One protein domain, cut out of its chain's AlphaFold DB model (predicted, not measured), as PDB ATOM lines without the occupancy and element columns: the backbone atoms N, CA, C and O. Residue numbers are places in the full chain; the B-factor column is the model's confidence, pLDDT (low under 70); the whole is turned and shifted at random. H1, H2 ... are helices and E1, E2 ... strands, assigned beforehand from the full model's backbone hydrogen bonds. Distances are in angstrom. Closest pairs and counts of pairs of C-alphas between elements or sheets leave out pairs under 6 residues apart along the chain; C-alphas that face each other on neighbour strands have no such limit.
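Overview. This is residues 2 to 139 of the 435 residues of an uncharacterized protein of bacterium (Candidatus Howlettbacteria) CG_4_10_14_0_8_um_filter_40_9 (UniProt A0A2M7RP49). A small three-stranded sheet, E1 E5 E4, forms one side of the body; the long helix H6 runs along it and on past it to H4, while H1 sits in the middle with H2, H4 and H5 packed crosswise round it. From this body the two-stranded hairpin E2 E3 reaches out as an arm, and residues 44 to 62 swing out as a long loop with no named element. The printed part has 138 residues, with six named helices and five named strands in the order E1 H1 H2 H3 H4 E2 E3 H5 E4 E5 H6; both sheets are antiparallel and the class is mixed, helices and strands. The whole is compact, with a radius of gyration of the C-alphas of 15.2 A and spans of 45 by 41 by 31 A.

Along the chain. Find C-alpha 2 at (201.052, 215.928, 252.126); strand E1 runs from there over residues 2 to 5, 10.1 A. Its sheet is completed by E5, residues 112 to 115, 10.2 A, and E4, residues 105 to 107, 6.7 A. Helix H6, residues 118 to 138, starts at C-alpha 118 (207.247, 215.226, 248.155) and ends 29.9 A away at C-alpha 138 (221.543, 207.519, 273.249). Look next at H1, residues 8 to 19, 16.5 A; H2, residues 28 to 38, 15.3 A; H3, residues 40 to 43, 4.9 A; H4, residues 63 to 70, 10.5 A; and H5, residues 94 to 100, 9.8 A. Strand E2, residues 72 to 79, spans 18.4 A and bends by 64 degrees at residue 75; E3, residues 82 to 88, spans 18.7 A.

Arrangement. Begin with the sheet E1 E5 E4, where E5 is the inner strand. Between E1 and E5 you find N 4 and O 113 2.8 A apart; in the hairpin E4 and E5, N 114 and O 105 are 2.8 A apart, also within hydrogen-bond range. H1 and H6 are on one face of this sheet, making two layers, helices over one face of a sheet. H6 has a height over the sheet of 11.5 A, lies over E1 and E5 and runs along the strands, at 8 degrees to E1 on the local plane; its closest C-alphas to E1 are those of Lys 121 and Ile 4, 6.8 A apart. H5 only grazes the sheet, with residues 98 to 99. H1 and H4 are the hubs, touching three helices each. With residues 12 to 16 alone H1 touches H2, about perpendicular at 74 degrees, closest at the C-alphas of Ile 16 and Ala 35, 6.6 A. With residues 14 to 18 alone it touches H5, at a steep tilt of 57 degrees, the same way, closest at Arg 18 and Leu 100, C-alphas 6.5 A apart. H4 touches H6 at a steep tilt of 60 degrees, opposite ways, with the C-alphas of Leu 70 and Leu 131 closest at 5.0 A. H3 is close to H1 but not clearly touching, with the C-alphas of Leu 12 and Leu 42 closest at 7.2 A. In the hairpin E2 and E3, antiparallel at 149 degrees, N 77 and O 84 are 2.9 A apart, within hydrogen-bond range; E2 is apart from H1, among others. In H1, H2, H4, H5 and H6 every O i to N i+4 pair is within hydrogen-bond range; H3 is too short for such a pair.

Size, cuts and confidence. The two C-alphas farthest apart are those of Asp 51 and Glu 118, 45.6 A. The printed part, residues 2 to 139, has no cut. The link from H3 to H4, 19 residues, is long; that from H1 to H2 is short, and the others are tight. The mean pLDDT of the printed part is 79.8, and residues 22 to 26 and 41 to 62 of the model are under 70.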
ATOM      1  N   TYR A   2     200.624 216.959 251.185       94.31
ATOM      2  CA  TYR A   2     201.052 215.928 252.126       94.31
ATOM      3  C   TYR A   2     200.894 216.432 253.559       94.31
ATOM      4  O   TYR A   2     201.130 217.610 253.824       94.31
ATOM      5  N   GLU A   3     200.526 215.533 254.463       95.69
ATOM      6  CA  GLU A   3     200.459 215.758 255.906       95.69
ATOM      7  C   GLU A   3     201.465 214.827 256.586       95.69
ATOM      8  O   GLU A   3     201.513 213.632 256.289       95.69
ATOM      9  N   ILE A   4     202.302 215.385 257.457       96.50
ATOM     10  CA  ILE A   4     203.377 214.672 258.139       96.50
ATOM     11  C   ILE A   4     203.228 214.904 259.636       96.50
ATOM     12  O   ILE A   4     203.388 216.025 260.118       96.50
ATOM     13  N   LYS A   5     202.980 213.835 260.391       94.94
ATOM     14  CA  LYS A   5     202.982 213.893 261.853       94.94
ATOM     15  C   LYS A   5     204.414 213.952 262.370       94.94
ATOM     16  O   LYS A   5     205.199 213.034 262.131       94.94
ATOM     17  N   LEU A   6     204.754 215.013 263.097       93.75
ATOM     18  CA  LEU A   6     206.104 215.210 263.609       93.75
ATOM     19  C   LEU A   6     206.213 214.770 265.073       93.75
ATOM     20  O   LEU A   6     205.307 215.017 265.875       93.75
ATOM     21  N   PRO A   7     207.353 214.180 265.481       90.25
ATOM     22  CA  PRO A   7     207.696 214.088 266.888       90.25
ATOM     23  C   PRO A   7     207.669 215.479 267.518       90.25
ATOM     24  O   PRO A   7     208.191 216.442 266.953       90.25
ATOM     25  N   LYS A   8     207.105 215.573 268.721       86.19
ATOM     26  CA  LYS A   8     206.901 216.847 269.419       86.19
ATOM     27  C   LYS A   8     208.167 217.710 269.498       86.19
ATOM     28  O   LYS A   8     208.090 218.924 269.355       86.19
ATOM     29  N   VAL A   9     209.327 217.088 269.715       87.12
ATOM     30  CA  VAL A   9     210.623 217.779 269.828       87.12
ATOM     31  C   VAL A   9     211.044 218.389 268.488       87.12
ATOM     32  O   VAL A   9     211.475 219.541 268.455       87.12
ATOM     33  N   LEU A  10     210.868 217.663 267.378       91.88
ATOM     34  CA  LEU A  10     211.119 218.191 266.034       91.88
ATOM     35  C   LEU A  10     210.155 219.341 265.722       91.88
ATOM     36  O   LEU A  10     210.608 220.414 265.333       91.88
ATOM     37  N   PHE A  11     208.856 219.160 265.979       92.44
ATOM     38  CA  PHE A  11     207.851 220.210 265.789       92.44
ATOM     39  C   PHE A  11     208.200 221.489 266.564       92.44
ATOM     40  O   PHE A  11     208.268 222.570 265.987       92.44
ATOM     41  N   LEU A  12     208.483 221.356 267.864       88.25
ATOM     42  CA  LEU A  12     208.872 222.462 268.739       88.25
ATOM     43  C   LEU A  12     210.108 223.196 268.206       88.25
ATOM     44  O   LEU A  12     210.127 224.422 268.170       88.25
ATOM     45  N   THR A  13     211.120 222.454 267.758       89.56
ATOM     46  CA  THR A  13     212.351 223.048 267.220       89.56
ATOM     47  C   THR A  13     212.077 223.825 265.937       89.56
ATOM     48  O   THR A  13     212.615 224.912 265.773       89.56
ATOM     49  N   LEU A  14     211.202 223.327 265.056       91.50
ATOM     50  CA  LEU A  14     210.801 224.059 263.851       91.50
ATOM     51  C   LEU A  14     209.998 225.322 264.195       91.50
ATOM     52  O   LEU A  14     210.233 226.368 263.602       91.50
ATOM     53  N   VAL A  15     209.098 225.267 265.181       88.56
ATOM     54  CA  VAL A  15     208.358 226.449 265.659       88.56
ATOM     55  C   VAL A  15     209.309 227.523 266.196       88.56
ATOM     56  O   VAL A  15     209.195 228.688 265.816       88.56
ATOM     57  N   ILE A  16     210.274 227.133 267.031       87.31
ATOM     58  CA  ILE A  16     211.308 228.035 267.561       87.31
ATOM     59  C   ILE A  16     212.159 228.589 266.420       87.31
ATOM     60  O   ILE A  16     212.375 229.794 266.361       87.31
ATOM     61  N   ALA A  17     212.607 227.733 265.500       86.12
ATOM     62  CA  ALA A  17     213.435 228.136 264.373       86.12
ATOM     63  C   ALA A  17     212.711 229.116 263.444       86.12
ATOM     64  O   ALA A  17     213.341 230.038 262.948       86.12
ATOM     65  N   ARG A  18     211.395 228.961 263.246       84.62
ATOM     66  CA  ARG A  18     210.565 229.921 262.507       84.62
ATOM     67  C   ARG A  18     210.497 231.265 263.222       84.62
ATOM     68  O   ARG A  18     210.707 232.292 262.594       84.62
ATOM     69  N   HIS A  19     210.188 231.265 264.517       81.31
ATOM     70  CA  HIS A  19     209.964 232.507 265.258       81.31
ATOM     71  C   HIS A  19     211.264 233.274 265.533       81.31
ATOM     72  O   HIS A  19     211.317 234.494 265.437       81.31
ATOM     73  N   PHE A  20     212.344 232.552 265.821       79.12
ATOM     74  CA  PHE A  20     213.656 233.108 266.131       79.12
ATOM     75  C   PHE A  20     214.666 232.880 265.008       79.12
ATOM     76  O   PHE A  20     215.853 232.733 265.280       79.12
ATOM     77  N   HIS A  21     214.226 232.878 263.749       74.44
ATOM     78  CA  HIS A  21     215.105 232.677 262.590       74.44
ATOM     79  C   HIS A  21     216.238 233.716 262.504       74.44
ATOM     80  O   HIS A  21     217.291 233.433 261.942       74.44
ATOM     81  N   LYS A  22     216.046 234.890 263.123       65.25
ATOM     82  CA  LYS A  22     217.048 235.961 263.270       65.25
ATOM     83  C   LYS A  22     218.097 235.683 264.352       65.25
ATOM     84  O   LYS A  22     219.153 236.306 264.370       65.25
ATOM     85  N   LYS A  23     217.806 234.791 265.305       60.94
ATOM     86  CA  LYS A  23     218.748 234.405 266.358       60.94
ATOM     87  C   LYS A  23     219.547 233.212 265.843       60.94
ATOM     88  O   LYS A  23     218.985 232.150 265.599       60.94
ATOM     89  N   HIS A  24     220.864 233.355 265.739       57.78
ATOM     90  CA  HIS A  24     221.752 232.209 265.560       57.78
ATOM     91  C   HIS A  24     221.649 231.307 266.805       57.78
ATOM     92  O   HIS A  24     222.347 231.518 267.798       57.78
ATOM     93  N   PHE A  25     220.740 230.330 266.797       65.94
ATOM     94  CA  PHE A  25     220.655 229.321 267.851       65.94
ATOM     95  C   PHE A  25     221.675 228.224 267.543       65.94
ATOM     96  O   PHE A  25     221.613 227.565 266.508       65.94
ATOM     97  N   ILE A  26     222.674 228.072 268.415       65.06
ATOM     98  CA  ILE A  26     223.885 227.295 268.087       65.06
ATOM     99  C   ILE A  26     223.979 226.020 268.937       65.06
ATOM    100  O   ILE A  26     224.724 225.099 268.603       65.06
ATOM    101  N   ASN A  27     223.227 225.925 270.038       74.19
ATOM    102  CA  ASN A  27     223.306 224.786 270.949       74.19
ATOM    103  C   ASN A  27     221.975 224.468 271.662       74.19
ATOM    104  O   ASN A  27     220.984 225.190 271.563       74.19
ATOM    105  N   THR A  28     221.971 223.360 272.403       80.19
ATOM    106  CA  THR A  28     220.795 222.847 273.116       80.19
ATOM    107  C   THR A  28     220.348 223.707 274.303       80.19
ATOM    108  O   THR A  28     219.179 223.614 274.672       80.19
ATOM    109  N   ASN A  29     221.224 224.532 274.894       77.19
ATOM    110  CA  ASN A  29     220.840 225.501 275.929       77.19
ATOM    111  C   ASN A  29     220.060 226.657 275.300       77.19
ATOM    112  O   ASN A  29     218.946 226.913 275.736       77.19
ATOM    113  N   ASP A  30     220.592 227.257 274.225       77.25
ATOM    114  CA  ASP A  30     219.931 228.357 273.508       77.25
ATOM    115  C   ASP A  30     218.506 227.935 273.084       77.25
ATOM    116  O   ASP A  30     217.537 228.657 273.304       77.25
ATOM    117  N   LEU A  31     218.353 226.717 272.546       81.62
ATOM    118  CA  LEU A  31     217.040 226.163 272.190       81.62
ATOM    119  C   LEU A  31     216.128 225.930 273.398       81.62
ATOM    120  O   LEU A  31     214.929 226.173 273.300       81.62
ATOM    121  N   ALA A  32     216.659 225.439 274.519       81.19
ATOM    122  CA  ALA A  32     215.863 225.205 275.722       81.19
ATOM    123  C   ALA A  32     215.350 226.515 276.332       81.19
ATOM    124  O   ALA A  32     214.196 226.567 276.760       81.19
ATOM    125  N   ASP A  33     216.167 227.564 276.333       79.00
ATOM    126  CA  ASP A  33     215.787 228.876 276.854       79.00
ATOM    127  C   ASP A  33     214.673 229.490 275.993       79.00
ATOM    128  O   ASP A  33     213.609 229.836 276.509       79.00
ATOM    129  N   LEU A  34     214.844 229.489 274.664       82.19
ATOM    130  CA  LEU A  34     213.834 229.985 273.720       82.19
ATOM    131  C   LEU A  34     212.539 229.163 273.749       82.19
ATOM    132  O   LEU A  34     211.444 229.718 273.639       82.19
ATOM    133  N   ALA A  35     212.637 227.842 273.921       81.81
ATOM    134  CA  ALA A  35     211.470 226.980 274.066       81.81
ATOM    135  C   ALA A  35     210.631 227.372 275.291       81.81
ATOM    136  O   ALA A  35     209.403 227.414 275.214       81.81
ATOM    137  N   ASN A  36     211.289 227.666 276.415       76.62
ATOM    138  CA  ASN A  36     210.625 228.093 277.644       76.62
ATOM    139  C   ASN A  36     210.059 229.517 277.553       76.62
ATOM    140  O   ASN A  36     209.012 229.777 278.146       76.62
ATOM    141  N   GLU A  37     210.726 230.412 276.823       80.25
ATOM    142  CA  GLU A  37     210.289 231.793 276.591       80.25
ATOM    143  C   GLU A  37     209.030 231.847 275.709       80.25
ATOM    144  O   GLU A  37     208.014 232.415 276.109       80.25
ATOM    145  N   PHE A  38     209.078 231.220 274.532       80.56
ATOM    146  CA  PHE A  38     208.079 231.408 273.474       80.56
ATOM    147  C   PHE A  38     207.013 230.310 273.414       80.56
ATOM    148  O   PHE A  38     205.843 230.581 273.161       80.56
ATOM    149  N   ALA A  39     207.399 229.057 273.658       76.12
ATOM    150  CA  ALA A  39     206.549 227.886 273.447       76.12
ATOM    151  C   ALA A  39     206.191 227.196 274.773       76.12
ATOM    152  O   ALA A  39     206.127 225.967 274.865       76.12
ATOM    153  N   ASN A  40     205.965 227.986 275.828       71.00
ATOM    154  CA  ASN A  40     205.734 227.489 277.187       71.00
ATOM    155  C   ASN A  40     204.556 226.493 277.287       71.00
ATOM    156  O   ASN A  40     204.611 225.547 278.080       71.00
ATOM    157  N   ASN A  41     203.540 226.658 276.438       68.75
ATOM    158  CA  ASN A  41     202.366 225.804 276.286       68.75
ATOM    159  C   ASN A  41     202.714 224.441 275.671       68.75
ATOM    160  O   ASN A  41     202.106 223.430 276.016       68.75
ATOM    161  N   LEU A  42     203.723 224.394 274.801       67.44
ATOM    162  CA  LEU A  42     204.251 223.161 274.228       67.44
ATOM    163  C   LEU A  42     205.263 222.494 275.166       67.44
ATOM    164  O   LEU A  42     205.383 221.272 275.166       67.44
ATOM    165  N   VAL A  43     205.974 223.257 275.993       68.06
ATOM    166  CA  VAL A  43     207.067 222.748 276.834       68.06
ATOM    167  C   VAL A  43     206.599 222.216 278.197       68.06
ATOM    168  O   VAL A  43     207.099 221.191 278.670       68.06
ATOM    169  N   ARG A  44     205.618 222.855 278.846       57.25
ATOM    170  CA  ARG A  44     205.166 222.470 280.196       57.25
ATOM    171  C   ARG A  44     204.034 221.446 280.147       57.25
ATOM    172  O   ARG A  44     202.896 221.789 279.859       57.25
ATOM    173  N   LEU A  45     204.322 220.194 280.513       50.19
ATOM    174  CA  LEU A  45     203.315 219.118 280.544       50.19
ATOM    175  C   LEU A  45     202.989 218.532 281.931       50.19
ATOM    176  O   LEU A  45     202.183 217.611 282.013       50.19
ATOM    177  N   ARG A  46     203.546 219.037 283.038       41.75
ATOM    178  CA  ARG A  46     203.228 218.513 284.383       41.75
ATOM    179  C   ARG A  46     203.039 219.634 285.407       41.75
ATOM    180  O   ARG A  46     203.984 220.340 285.741       41.75
ATOM    181  N   LYS A  47     201.788 219.816 285.856       45.00
ATOM    182  CA  LYS A  47     201.338 220.845 286.821       45.00
ATOM    183  C   LYS A  47     201.645 220.490 288.290       45.00
ATOM    184  O   LYS A  47     201.450 221.323 289.170       45.00
ATOM    185  N   ASP A  48     202.090 219.265 288.557       46.38
ATOM    186  CA  ASP A  48     202.256 218.637 289.877       46.38
ATOM    187  C   ASP A  48     203.624 218.886 290.539       46.38
ATOM    188  O   ASP A  48     203.759 218.677 291.743       46.38
ATOM    189  N   LYS A  49     204.635 219.378 289.810       42.78
ATOM    190  CA  LYS A  49     205.956 219.710 290.376       42.78
ATOM    191  C   LYS A  49     206.174 221.227 290.402       42.78
ATOM    192  O   LYS A  49     206.494 221.823 289.382       42.78
ATOM    193  N   LYS A  50     205.990 221.846 291.576       43.44
ATOM    194  CA  LYS A  50     206.155 223.299 291.825       43.44
ATOM    195  C   LYS A  50     207.554 223.708 292.321       43.44
ATOM    196  O   LYS A  50     207.754 224.860 292.685       43.44
ATOM    197  N   ASP A  51     208.498 222.774 292.386       39.25
ATOM    198  CA  ASP A  51     209.795 223.006 293.025       39.25
ATOM    199  C   ASP A  51     210.787 223.678 292.052       39.25
ATOM    200  O   ASP A  51     210.999 223.198 290.935       39.25
ATOM    201  N   TYR A  52     211.389 224.794 292.476       36.72
ATOM    202  CA  TYR A  52     212.176 225.719 291.638       36.72
ATOM    203  C   TYR A  52     213.417 225.055 291.007       36.72
ATOM    204  O   TYR A  52     213.881 225.462 289.945       36.72
ATOM    205  N   LYS A  53     213.908 223.961 291.608       39.53
ATOM    206  CA  LYS A  53     215.015 223.136 291.089       39.53
ATOM    207  C   LYS A  53     214.689 222.408 289.769       39.53
ATOM    208  O   LYS A  53     215.606 221.930 289.110       39.53
ATOM    209  N   TYR A  54     213.412 222.326 289.381       41.44
ATOM    210  CA  TYR A  54     212.952 221.689 288.138       41.44
ATOM    211  C   TYR A  54     212.444 222.693 287.091       41.44
ATOM    212  O   TYR A  54     211.848 222.282 286.099       41.44
ATOM    213  N   LEU A  55     212.671 224.001 287.271       41.62
ATOM    214  CA  LEU A  55     212.326 224.998 286.244       41.62
ATOM    215  C   LEU A  55     213.108 224.798 284.935       41.62
ATOM    216  O   LEU A  55     212.599 225.145 283.875       41.62
ATOM    217  N   GLU A  56     214.289 224.177 285.002       42.97
ATOM    218  CA  GLU A  56     215.075 223.755 283.831       42.97
ATOM    219  C   GLU A  56     214.849 222.282 283.433       42.97
ATOM    220  O   GLU A  56     215.337 221.838 282.394       42.97
ATOM    221  N   ASP A  57     214.105 221.516 284.237       36.00
ATOM    222  CA  ASP A  57     213.949 220.067 284.084       36.00
ATOM    223  C   ASP A  57     212.481 219.732 283.797       36.00
ATOM    224  O   ASP A  57     211.657 219.436 284.667       36.00
ATOM    225  N   THR A  58     212.118 219.833 282.521       41.41
ATOM    226  CA  THR A  58     210.816 219.375 282.035       41.41
ATOM    227  C   THR A  58     210.691 217.865 282.229       41.41
ATOM    228  O   THR A  58     211.664 217.138 282.116       41.41
ATOM    229  N   ASN A  59     209.481 217.346 282.430       39.28
ATOM    230  CA  ASN A  59     209.238 215.912 282.652       39.28
ATOM    231  C   ASN A  59     209.426 214.986 281.423       39.28
ATOM    232  O   ASN A  59     209.002 213.834 281.455       39.28
ATOM    233  N   PHE A  60     210.072 215.475 280.369       39.66
ATOM    234  CA  PHE A  60     210.769 214.684 279.357       39.66
ATOM    235  C   PHE A  60     212.236 214.763 279.746       39.66
ATOM    236  O   PHE A  60     212.690 215.898 279.865       39.66
ATOM    237  N   GLY A  61     212.952 213.648 279.963       47.62
ATOM    238  CA  GLY A  61     214.384 213.676 280.318       47.62
ATOM    239  C   GLY A  61     215.085 214.849 279.626       47.62
ATOM    240  O   GLY A  61     214.939 214.966 278.413       47.62
ATOM    241  N   GLY A  62     215.637 215.779 280.421       66.44
ATOM    242  CA  GLY A  62     215.593 217.228 280.156       66.44
ATOM    243  C   GLY A  62     215.673 217.651 278.686       66.44
ATOM    244  O   GLY A  62     216.506 217.131 277.953       66.44
ATOM    245  N   LEU A  63     214.850 218.624 278.257       73.19
ATOM    246  CA  LEU A  63     214.783 219.184 276.886       73.19
ATOM    247  C   LEU A  63     216.112 219.190 276.118       73.19
ATOM    248  O   LEU A  63     216.157 218.811 274.951       73.19
ATOM    249  N   ARG A  64     217.201 219.578 276.787       76.62
ATOM    250  CA  ARG A  64     218.558 219.615 276.231       76.62
ATOM    251  C   ARG A  64     219.023 218.262 275.678       76.62
ATOM    252  O   ARG A  64     219.658 218.228 274.630       76.62
ATOM    253  N   GLY A  65     218.698 217.161 276.352       76.25
ATOM    254  CA  GLY A  65     218.946 215.794 275.903       76.25
ATOM    255  C   GLY A  65     218.179 215.462 274.625       76.25
ATOM    256  O   GLY A  65     218.791 215.001 273.665       76.25
ATOM    257  N   ASN A  66     216.890 215.796 274.556       80.44
ATOM    258  CA  ASN A  66     216.087 215.557 273.350       80.44
ATOM    259  C   ASN A  66     216.537 216.436 272.172       80.44
ATOM    260  O   ASN A  66     216.612 215.980 271.035       80.44
ATOM    261  N   PHE A  67     216.913 217.693 272.420       87.19
ATOM    262  CA  PHE A  67     217.516 218.519 271.373       87.19
ATOM    263  C   PHE A  67     218.878 217.972 270.939       87.19
ATOM    264  O   PHE A  67     219.211 218.043 269.762       87.19
ATOM    265  N   SER A  68     219.655 217.371 271.847       84.94
ATOM    266  CA  SER A  68     220.960 216.795 271.495       84.94
ATOM    267  C   SER A  68     220.854 215.588 270.562       84.94
ATOM    268  O   SER A  68     221.772 215.344 269.784       84.94
ATOM    269  N   THR A  69     219.746 214.844 270.620       88.88
ATOM    270  CA  THR A  69     219.456 213.743 269.696       88.88
ATOM    271  C   THR A  69     218.771 214.235 268.425       88.88
ATOM    272  O   THR A  69     218.936 213.612 267.382       88.88
ATOM    273  N   LEU A  70     218.072 215.372 268.448       90.88
ATOM    274  CA  LEU A  70     217.499 215.974 267.241       90.88
ATOM    275  C   LEU A  70     218.547 216.653 266.350       90.88
ATOM    276  O   LEU A  70     218.492 216.548 265.125       90.88
ATOM    277  N   LEU A  71     219.479 217.380 266.954       90.19
ATOM    278  CA  LEU A  71     220.397 218.247 266.232       90.19
ATOM    279  C   LEU A  71     221.479 217.466 265.480       90.19
ATOM    280  O   LEU A  71     222.098 216.545 266.009       90.19
ATOM    281  N   THR A  72     221.742 217.888 264.248       90.50
ATOM    282  CA  THR A  72     222.823 217.375 263.401       90.50
ATOM    283  C   THR A  72     224.047 218.268 263.563       90.50
ATOM    284  O   THR A  72     223.940 219.486 263.408       90.50
ATOM    285  N   LEU A  73     225.217 217.690 263.846       89.50
ATOM    286  CA  LEU A  73     226.478 218.431 263.831       89.50
ATOM    287  C   LEU A  73     226.778 218.864 262.394       89.50
ATOM    288  O   LEU A  73     226.853 218.031 261.493       89.50
ATOM    289  N   ARG A  74     226.957 220.167 262.202       86.12
ATOM    290  CA  ARG A  74     227.352 220.788 260.934       86.12
ATOM    291  C   ARG A  74     228.857 220.982 260.837       86.12
ATOM    292  O   ARG A  74     229.395 220.919 259.740       86.12
ATOM    293  N   GLY A  75     229.503 221.230 261.974       86.69
ATOM    294  CA  GLY A  75     230.911 221.583 261.999       86.69
ATOM    295  C   GLY A  75     231.343 222.289 263.275       86.69
ATOM    296  O   GLY A  75     230.673 222.199 264.309       86.69
ATOM    297  N   LEU A  76     232.456 223.011 263.198       86.75
ATOM    298  CA  LEU A  76     232.943 223.915 264.242       86.75
ATOM    299  C   LEU A  76     232.984 225.359 263.727       86.75
ATOM    300  O   LEU A  76     233.411 225.608 262.606       86.75
ATOM    301  N   VAL A  77     232.577 226.315 264.562       83.19
ATOM    302  CA  VAL A  77     232.563 227.749 264.219       83.19
ATOM    303  C   VAL A  77     233.161 228.596 265.337       83.19
ATOM    304  O   VAL A  77     233.159 228.208 266.512       83.19
ATOM    305  N   LYS A  78     233.671 229.776 264.978       82.50
ATOM    306  CA  LYS A  78     234.224 230.748 265.922       82.50
ATOM    307  C   LYS A  78     233.115 231.675 266.414       82.50
ATOM    308  O   LYS A  78     232.553 232.425 265.632       82.50
ATOM    309  N   ARG A  79     232.855 231.675 267.721       75.00
ATOM    310  CA  ARG A  79     231.922 232.584 268.401       75.00
ATOM    311  C   ARG A  79     232.699 233.455 269.384       75.00
ATOM    312  O   ARG A  79     233.081 233.012 270.473       75.00
ATOM    313  N   GLY A  80     232.977 234.694 268.980       77.19
ATOM    314  CA  GLY A  80     233.865 235.593 269.720       77.19
ATOM    315  C   GLY A  80     235.280 235.014 269.836       77.19
ATOM    316  O   GLY A  80     235.938 234.748 268.832       77.19
ATOM    317  N   SER A  81     235.752 234.797 271.067       81.44
ATOM    318  CA  SER A  81     237.071 234.208 271.344       81.44
ATOM    319  C   SER A  81     237.080 232.677 271.433       81.44
ATOM    320  O   SER A  81     238.136 232.090 271.654       81.44
ATOM    321  N   ARG A  82     235.927 232.007 271.287       83.31
ATOM    322  CA  ARG A  82     235.797 230.553 271.475       83.31
ATOM    323  C   ARG A  82     235.446 229.852 270.167       83.31
ATOM    324  O   ARG A  82     234.698 230.390 269.362       83.31
ATOM    325  N   ILE A  83     235.929 228.622 269.998       86.25
ATOM    326  CA  ILE A  83     235.471 227.707 268.944       86.25
ATOM    327  C   ILE A  83     234.466 226.737 269.558       86.25
ATOM    328  O   ILE A  83     234.771 226.082 270.562       86.25
ATOM    329  N   VAL A  84     233.278 226.659 268.967       83.12
ATOM    330  CA  VAL A  84     232.156 225.845 269.447       83.12
ATOM    331  C   VAL A  84     231.629 224.942 268.339       83.12
ATOM    332  O   VAL A  84     231.781 225.237 267.156       83.12
ATOM    333  N   SER A  85     231.008 223.828 268.722       85.19
ATOM    334  CA  SER A  85     230.289 222.981 267.773       85.19
ATOM    335  C   SER A  85     229.054 223.700 267.244       85.19
ATOM    336  O   SER A  85     228.274 224.241 268.026       85.19
ATOM    337  N   TYR A  86     228.893 223.675 265.926       83.44
ATOM    338  CA  TYR A  86     227.754 224.226 265.211       83.44
ATOM    339  C   TYR A  86     226.799 223.104 264.824       83.44
ATOM    340  O   TYR A  86     227.206 222.080 264.267       83.44
ATOM    341  N   TYR A  87     225.524 223.301 265.131       85.69
ATOM    342  CA  TYR A  87     224.472 222.322 264.914       85.69
ATOM    343  C   TYR A  87     223.321 222.932 264.117       85.69
ATOM    344  O   TYR A  87     223.092 224.136 264.175       85.69
ATOM    345  N   GLY A  88     222.566 222.088 263.415       85.88
ATOM    346  CA  GLY A  88     221.355 222.485 262.698       85.88
ATOM    347  C   GLY A  88     220.314 221.369 262.633       85.88
ATOM    348  O   GLY A  88     220.558 220.236 263.056       85.88
ATOM    349  N   ILE A  89     219.146 221.694 262.082       87.44
ATOM    350  CA  ILE A  89     218.073 220.736 261.766       87.44
ATOM    351  C   ILE A  89     218.312 220.226 260.342       87.44
ATOM    352  O   ILE A  89     218.592 221.038 259.462       87.44
ATOM    353  N   GLY A  90     218.227 218.924 260.064       87.81
ATOM    354  CA  GLY A  90     218.561 218.426 258.724       87.81
ATOM    355  C   GLY A  90     220.056 218.241 258.503       87.81
ATOM    356  O   GLY A  90     220.851 218.446 259.417       87.81
ATOM    357  N   ARG A  91     220.453 217.928 257.264       85.00
ATOM    358  CA  ARG A  91     221.853 217.943 256.780       85.00
ATOM    359  C   ARG A  91     222.313 219.320 256.274       85.00
ATOM    360  O   ARG A  91     223.505 219.614 256.263       85.00
ATOM    361  N   ASP A  92     221.370 220.159 255.882       85.12
ATOM    362  CA  ASP A  92     221.572 221.519 255.393       85.12
ATOM    363  C   ASP A  92     220.324 222.355 255.720       85.12
ATOM    364  O   ASP A  92     219.399 221.868 256.376       85.12
ATOM    365  N   ASP A  93     220.283 223.600 255.255       84.94
ATOM    366  CA  ASP A  93     219.223 224.546 255.611       84.94
ATOM    367  C   ASP A  93     217.946 224.383 254.777       84.94
ATOM    368  O   ASP A  93     217.050 225.215 254.870       84.94
ATOM    369  N   ARG A  94     217.792 223.322 253.968       88.88
ATOM    370  CA  ARG A  94     216.596 223.148 253.118       88.88
ATOM    371  C   ARG A  94     215.291 223.137 253.907       88.88
ATOM    372  O   ARG A  94     214.325 223.741 253.452       88.88
ATOM    373  N   ILE A  95     215.253 222.469 255.064       91.00
ATOM    374  CA  ILE A  95     214.048 222.429 255.911       91.00
ATOM    375  C   ILE A  95     213.743 223.827 256.453       91.00
ATOM    376  O   ILE A  95     212.603 224.275 256.371       91.00
ATOM    377  N   LEU A  96     214.761 224.527 256.963       87.31
ATOM    378  CA  LEU A  96     214.604 225.877 257.499       87.31
ATOM    379  C   LEU A  96     214.176 226.861 256.404       87.31
ATOM    380  O   LEU A  96     213.196 227.572 256.568       87.31
ATOM    381  N   ASN A  97     214.830 226.839 255.247       85.19
ATOM    382  CA  ASN A  97     214.489 227.689 254.111       85.19
ATOM    383  C   ASN A  97     213.069 227.422 253.603       85.19
ATOM    384  O   ASN A  97     212.343 228.361 253.297       85.19
ATOM    385  N   ALA A  98     212.644 226.158 253.527       89.12
ATOM    386  CA  ALA A  98     211.280 225.813 253.132       89.12
ATOM    387  C   ALA A  98     210.240 226.278 254.164       89.12
ATOM    388  O   ALA A  98     209.146 226.702 253.796       89.12
ATOM    389  N   LEU A  99     210.588 226.235 255.451       88.25
ATOM    390  CA  LEU A  99     209.766 226.771 256.530       88.25
ATOM    391  C   LEU A  99     209.606 228.291 256.407       88.25
ATOM    392  O   LEU A  99     208.482 228.781 256.457       88.25
ATOM    393  N   LEU A 100     210.711 229.009 256.181       83.50
ATOM    394  CA  LEU A 100     210.732 230.466 256.006       83.50
ATOM    395  C   LEU A 100     210.065 230.925 254.704       83.50
ATOM    396  O   LEU A 100     209.564 232.036 254.623       83.50
ATOM    397  N   LYS A 101     209.985 230.046 253.704       82.69
ATOM    398  CA  LYS A 101     209.252 230.300 252.459       82.69
ATOM    399  C   LYS A 101     207.782 229.902 252.516       82.69
ATOM    400  O   LYS A 101     207.092 230.079 251.517       82.69
ATOM    401  N   GLY A 102     207.300 229.325 253.618       82.69
ATOM    402  CA  GLY A 102     205.922 228.835 253.741       82.69
ATOM    403  C   GLY A 102     205.619 227.593 252.900       82.69
ATOM    404  O   GLY A 102     204.456 227.254 252.703       82.69
ATOM    405  N   ASP A 103     206.646 226.906 252.395       88.62
ATOM    406  CA  ASP A 103     206.504 225.622 251.694       88.62
ATOM    407  C   ASP A 103     206.290 224.460 252.680       88.62
ATOM    408  O   ASP A 103     205.824 223.382 252.294       88.62
ATOM    409  N   ILE A 104     206.629 224.688 253.954       91.94
ATOM    410  CA  ILE A 104     206.260 223.860 255.101       91.94
ATOM    411  C   ILE A 104     205.380 224.697 256.030       91.94
ATOM    412  O   ILE A 104     205.844 225.644 256.667       91.94
ATOM    413  N   VAL A 105     204.116 224.309 256.162       90.31
ATOM    414  CA  VAL A 105     203.166 224.915 257.101       90.31
ATOM    415  C   VAL A 105     203.082 224.027 258.334       90.31
ATOM    416  O   VAL A 105     202.906 222.823 258.211       90.31
ATOM    417  N   LEU A 106     203.206 224.603 259.531       91.00
ATOM    418  CA  LEU A 106     203.106 223.840 260.785       91.00
ATOM    419  C   LEU A 106     201.726 224.068 261.395       91.00
ATOM    420  O   LEU A 106     201.286 225.218 261.457       91.00
ATOM    421  N   LYS A 107     201.085 223.000 261.872       88.19
ATOM    422  CA  LYS A 107     199.813 223.026 262.599       88.19
ATOM    423  C   LYS A 107     200.052 222.627 264.062       88.19
ATOM    424  O   LYS A 107     200.390 221.478 264.344       88.19
ATOM    425  N   PRO A 108     199.955 223.584 265.004       80.69
ATOM    426  CA  PRO A 108     200.247 223.330 266.417       80.69
ATOM    427  C   PRO A 108     199.310 222.344 267.113       80.69
ATOM    428  O   PRO A 108     199.757 221.671 268.039       80.69
ATOM    429  N   ASP A 109     198.051 222.252 266.683       80.62
ATOM    430  CA  ASP A 109     197.006 221.518 267.410       80.62
ATOM    431  C   ASP A 109     197.275 220.007 267.497       80.62
ATOM    432  O   ASP A 109     196.938 219.368 268.495       80.62
ATOM    433  N   ASP A 110     197.932 219.436 266.488       84.00
ATOM    434  CA  ASP A 110     198.195 217.998 266.369       84.00
ATOM    435  C   ASP A 110     199.664 217.650 266.055       84.00
ATOM    436  O   ASP A 110     200.001 216.481 265.835       84.00
ATOM    437  N   PHE A 111     200.551 218.649 266.103       89.69
ATOM    438  CA  PHE A 111     201.976 218.534 265.773       89.69
ATOM    439  C   PHE A 111     202.239 218.063 264.335       89.69
ATOM    440  O   PHE A 111     203.201 217.324 264.083       89.69
ATOM    441  N   THR A 112     201.407 218.478 263.382       92.94
ATOM    442  CA  THR A 112     201.583 218.131 261.968       92.94
ATOM    443  C   THR A 112     202.268 219.234 261.164       92.94
ATOM    444  O   THR A 112     202.246 220.424 261.491       92.94
ATOM    445  N   ALA A 113     202.927 218.819 260.089       94.62
ATOM    446  CA  ALA A 113     203.446 219.686 259.051       94.62
ATOM    447  C   ALA A 113     202.767 219.358 257.721       94.62
ATOM    448  O   ALA A 113     202.610 218.187 257.376       94.62
ATOM    449  N   HIS A 114     202.427 220.384 256.948       93.31
ATOM    450  CA  HIS A 114     201.911 220.239 255.596       93.31
ATOM    451  C   HIS A 114     202.888 220.789 254.571       93.31
ATOM    452  O   HIS A 114     203.497 221.841 254.768       93.31
ATOM    453  N   THR A 115     202.998 220.097 253.443       93.19
ATOM    454  CA  THR A 115     203.751 220.575 252.283       93.19
ATOM    455  C   THR A 115     203.154 220.024 250.994       93.19
ATOM    456  O   THR A 115     202.575 218.939 250.971       93.19
ATOM    457  N   ALA A 116     203.278 220.758 249.893       89.62
ATOM    458  CA  ALA A 116     202.941 220.244 248.565       89.62
ATOM    459  C   ALA A 116     204.108 219.476 247.912       89.62
ATOM    460  O   ALA A 116     203.912 218.826 246.888       89.62
ATOM    461  N   ASN A 117     205.313 219.537 248.488       92.62
ATOM    462  CA  ASN A 117     206.532 218.999 247.893       92.62
ATOM    463  C   ASN A 117     206.917 217.652 248.525       92.62
ATOM    464  O   ASN A 117     207.296 217.589 249.695       92.62
ATOM    465  N   GLU A 118     206.887 216.585 247.727       94.44
ATOM    466  CA  GLU A 118     207.247 215.226 248.155       94.44
ATOM    467  C   GLU A 118     208.673 215.142 248.726       94.44
ATOM    468  O   GLU A 118     208.898 214.522 249.761       94.44
ATOM    469  N   LYS A 119     209.636 215.873 248.150       93.19
ATOM    470  CA  LYS A 119     211.016 215.894 248.666       93.19
ATOM    471  C   LYS A 119     211.106 216.533 250.052       93.19
ATOM    472  O   LYS A 119     211.972 216.153 250.836       93.19
ATOM    473  N   LEU A 120     210.253 217.516 250.360       94.50
ATOM    474  CA  LEU A 120     210.199 218.130 251.694       94.50
ATOM    475  C   LEU A 120     209.524 217.201 252.706       94.50
ATOM    476  O   LEU A 120     210.000 217.110 253.838       94.50
ATOM    477  N   LYS A 121     208.480 216.472 252.290       96.12
ATOM    478  CA  LYS A 121     207.886 215.388 253.086       96.12
ATOM    479  C   LYS A 121     208.960 214.370 253.478       96.12
ATOM    480  O   LYS A 121     209.153 214.124 254.668       96.12
ATOM    481  N   ASP A 122     209.704 213.851 252.505       93.81
ATOM    482  CA  ASP A 122     210.727 212.828 252.746       93.81
ATOM    483  C   ASP A 122     211.848 213.324 253.670       93.81
ATOM    484  O   ASP A 122     212.371 212.560 254.487       93.81
ATOM    485  N   LEU A 123     212.222 214.606 253.572       94.06
ATOM    486  CA  LEU A 123     213.192 215.225 254.479       94.06
ATOM    487  C   LEU A 123     212.665 215.274 255.920       94.06
ATOM    488  O   LEU A 123     213.381 214.862 256.830       94.06
ATOM    489  N   LEU A 124     211.422 215.717 256.134       95.44
ATOM    490  CA  LEU A 124     210.812 215.780 257.467       95.44
ATOM    491  C   LEU A 124     210.666 214.392 258.105       95.44
ATOM    492  O   LEU A 124     211.026 214.206 259.269       95.44
ATOM    493  N   GLU A 125     210.198 213.404 257.343       94.81
ATOM    494  CA  GLU A 125     210.088 212.014 257.803       94.81
ATOM    495  C   GLU A 125     211.463 211.410 258.116       94.81
ATOM    496  O   GLU A 125     211.625 210.659 259.081       94.81
ATOM    497  N   THR A 126     212.486 211.765 257.333       93.44
ATOM    498  CA  THR A 126     213.862 211.327 257.586       93.44
ATOM    499  C   THR A 126     214.415 211.920 258.878       93.44
ATOM    500  O   THR A 126     215.012 211.180 259.658       93.44
ATOM    501  N   GLU A 127     214.186 213.205 259.153       93.88
ATOM    502  CA  GLU A 127     214.609 213.826 260.415       93.88
ATOM    503  C   GLU A 127     213.859 213.248 261.620       93.88
ATOM    504  O   GLU A 127     214.472 212.977 262.654       93.88
ATOM    505  N   ALA A 128     212.559 212.970 261.482       93.94
ATOM    506  CA  ALA A 128     211.787 212.278 262.512       93.94
ATOM    507  C   ALA A 128     212.359 210.879 262.806       93.94
ATOM    508  O   ALA A 128     212.544 210.514 263.969       93.94
ATOM    509  N   LYS A 129     212.710 210.116 261.764       93.19
ATOM    510  CA  LYS A 129     213.351 208.800 261.906       93.19
ATOM    511  C   LYS A 129     214.738 208.905 262.549       93.19
ATOM    512  O   LYS A 129     215.067 208.106 263.424       93.19
ATOM    513  N   LEU A 130     215.553 209.881 262.141       94.06
ATOM    514  CA  LEU A 130     216.888 210.110 262.702       94.06
ATOM    515  C   LEU A 130     216.835 210.463 264.189       94.06
ATOM    516  O   LEU A 130     217.660 209.953 264.946       94.06
ATOM    517  N   LEU A 131     215.852 211.265 264.615       92.88
ATOM    518  CA  LEU A 131     215.606 211.533 266.032       92.88
ATOM    519  C   LEU A 131     215.408 210.223 266.803       92.88
ATOM    520  O   LEU A 131     216.143 209.966 267.754       92.88
ATOM    521  N   THR A 132     214.495 209.357 266.355       92.06
ATOM    522  CA  THR A 132     214.233 208.065 267.012       92.06
ATOM    523  C   THR A 132     215.469 207.165 267.041       92.06
ATOM    524  O   THR A 132     215.766 206.546 268.067       92.06
ATOM    525  N   ILE A 133     216.226 207.108 265.939       94.31
ATOM    526  CA  ILE A 133     217.474 206.334 265.865       94.31
ATOM    527  C   ILE A 133     218.463 206.834 266.917       94.31
ATOM    528  O   ILE A 133     218.967 206.045 267.720       94.31
ATOM    529  N   ARG A 134     218.724 208.142 266.947       93.44
ATOM    530  CA  ARG A 134     219.701 208.742 267.857       93.44
ATOM    531  C   ARG A 134     219.254 208.678 269.311       93.44
ATOM    532  O   ARG A 134     220.102 208.439 270.161       93.44
ATOM    533  N   GLU A 135     217.966 208.833 269.612       90.44
ATOM    534  CA  GLU A 135     217.410 208.625 270.958       90.44
ATOM    535  C   GLU A 135     217.631 207.187 271.426       90.44
ATOM    536  O   GLU A 135     218.203 206.953 272.493       90.44
ATOM    537  N   THR A 136     217.281 206.207 270.593       90.44
ATOM    538  CA  THR A 136     217.482 204.791 270.931       90.44
ATOM    539  C   THR A 136     218.968 204.488 271.135       90.44
ATOM    540  O   THR A 136     219.343 203.793 272.079       90.44
ATOM    541  N   GLN A 137     219.843 205.034 270.286       91.56
ATOM    542  CA  GLN A 137     221.295 204.903 270.430       91.56
ATOM    543  C   GLN A 137     221.837 205.658 271.655       91.56
ATOM    544  O   GLN A 137     222.811 205.222 272.277       91.56
ATOM    545  N   ALA A 138     221.200 206.762 272.052       88.69
ATOM    546  CA  ALA A 138     221.543 207.519 273.249       88.69
ATOM    547  C   ALA A 138     221.355 206.716 274.534       88.69
ATOM    548  O   ALA A 138     222.159 206.838 275.464       88.69
ATOM    549  N   HIS A 139     220.364 205.833 274.554       86.69
ATOM    550  CA  HIS A 139     220.021 205.003 275.698       86.69
ATOM    551  C   HIS A 139     220.718 203.632 275.707       86.69
ATOM    552  O   HIS A 139     220.121 202.644 276.126       86.69
TER     553      HIS A 139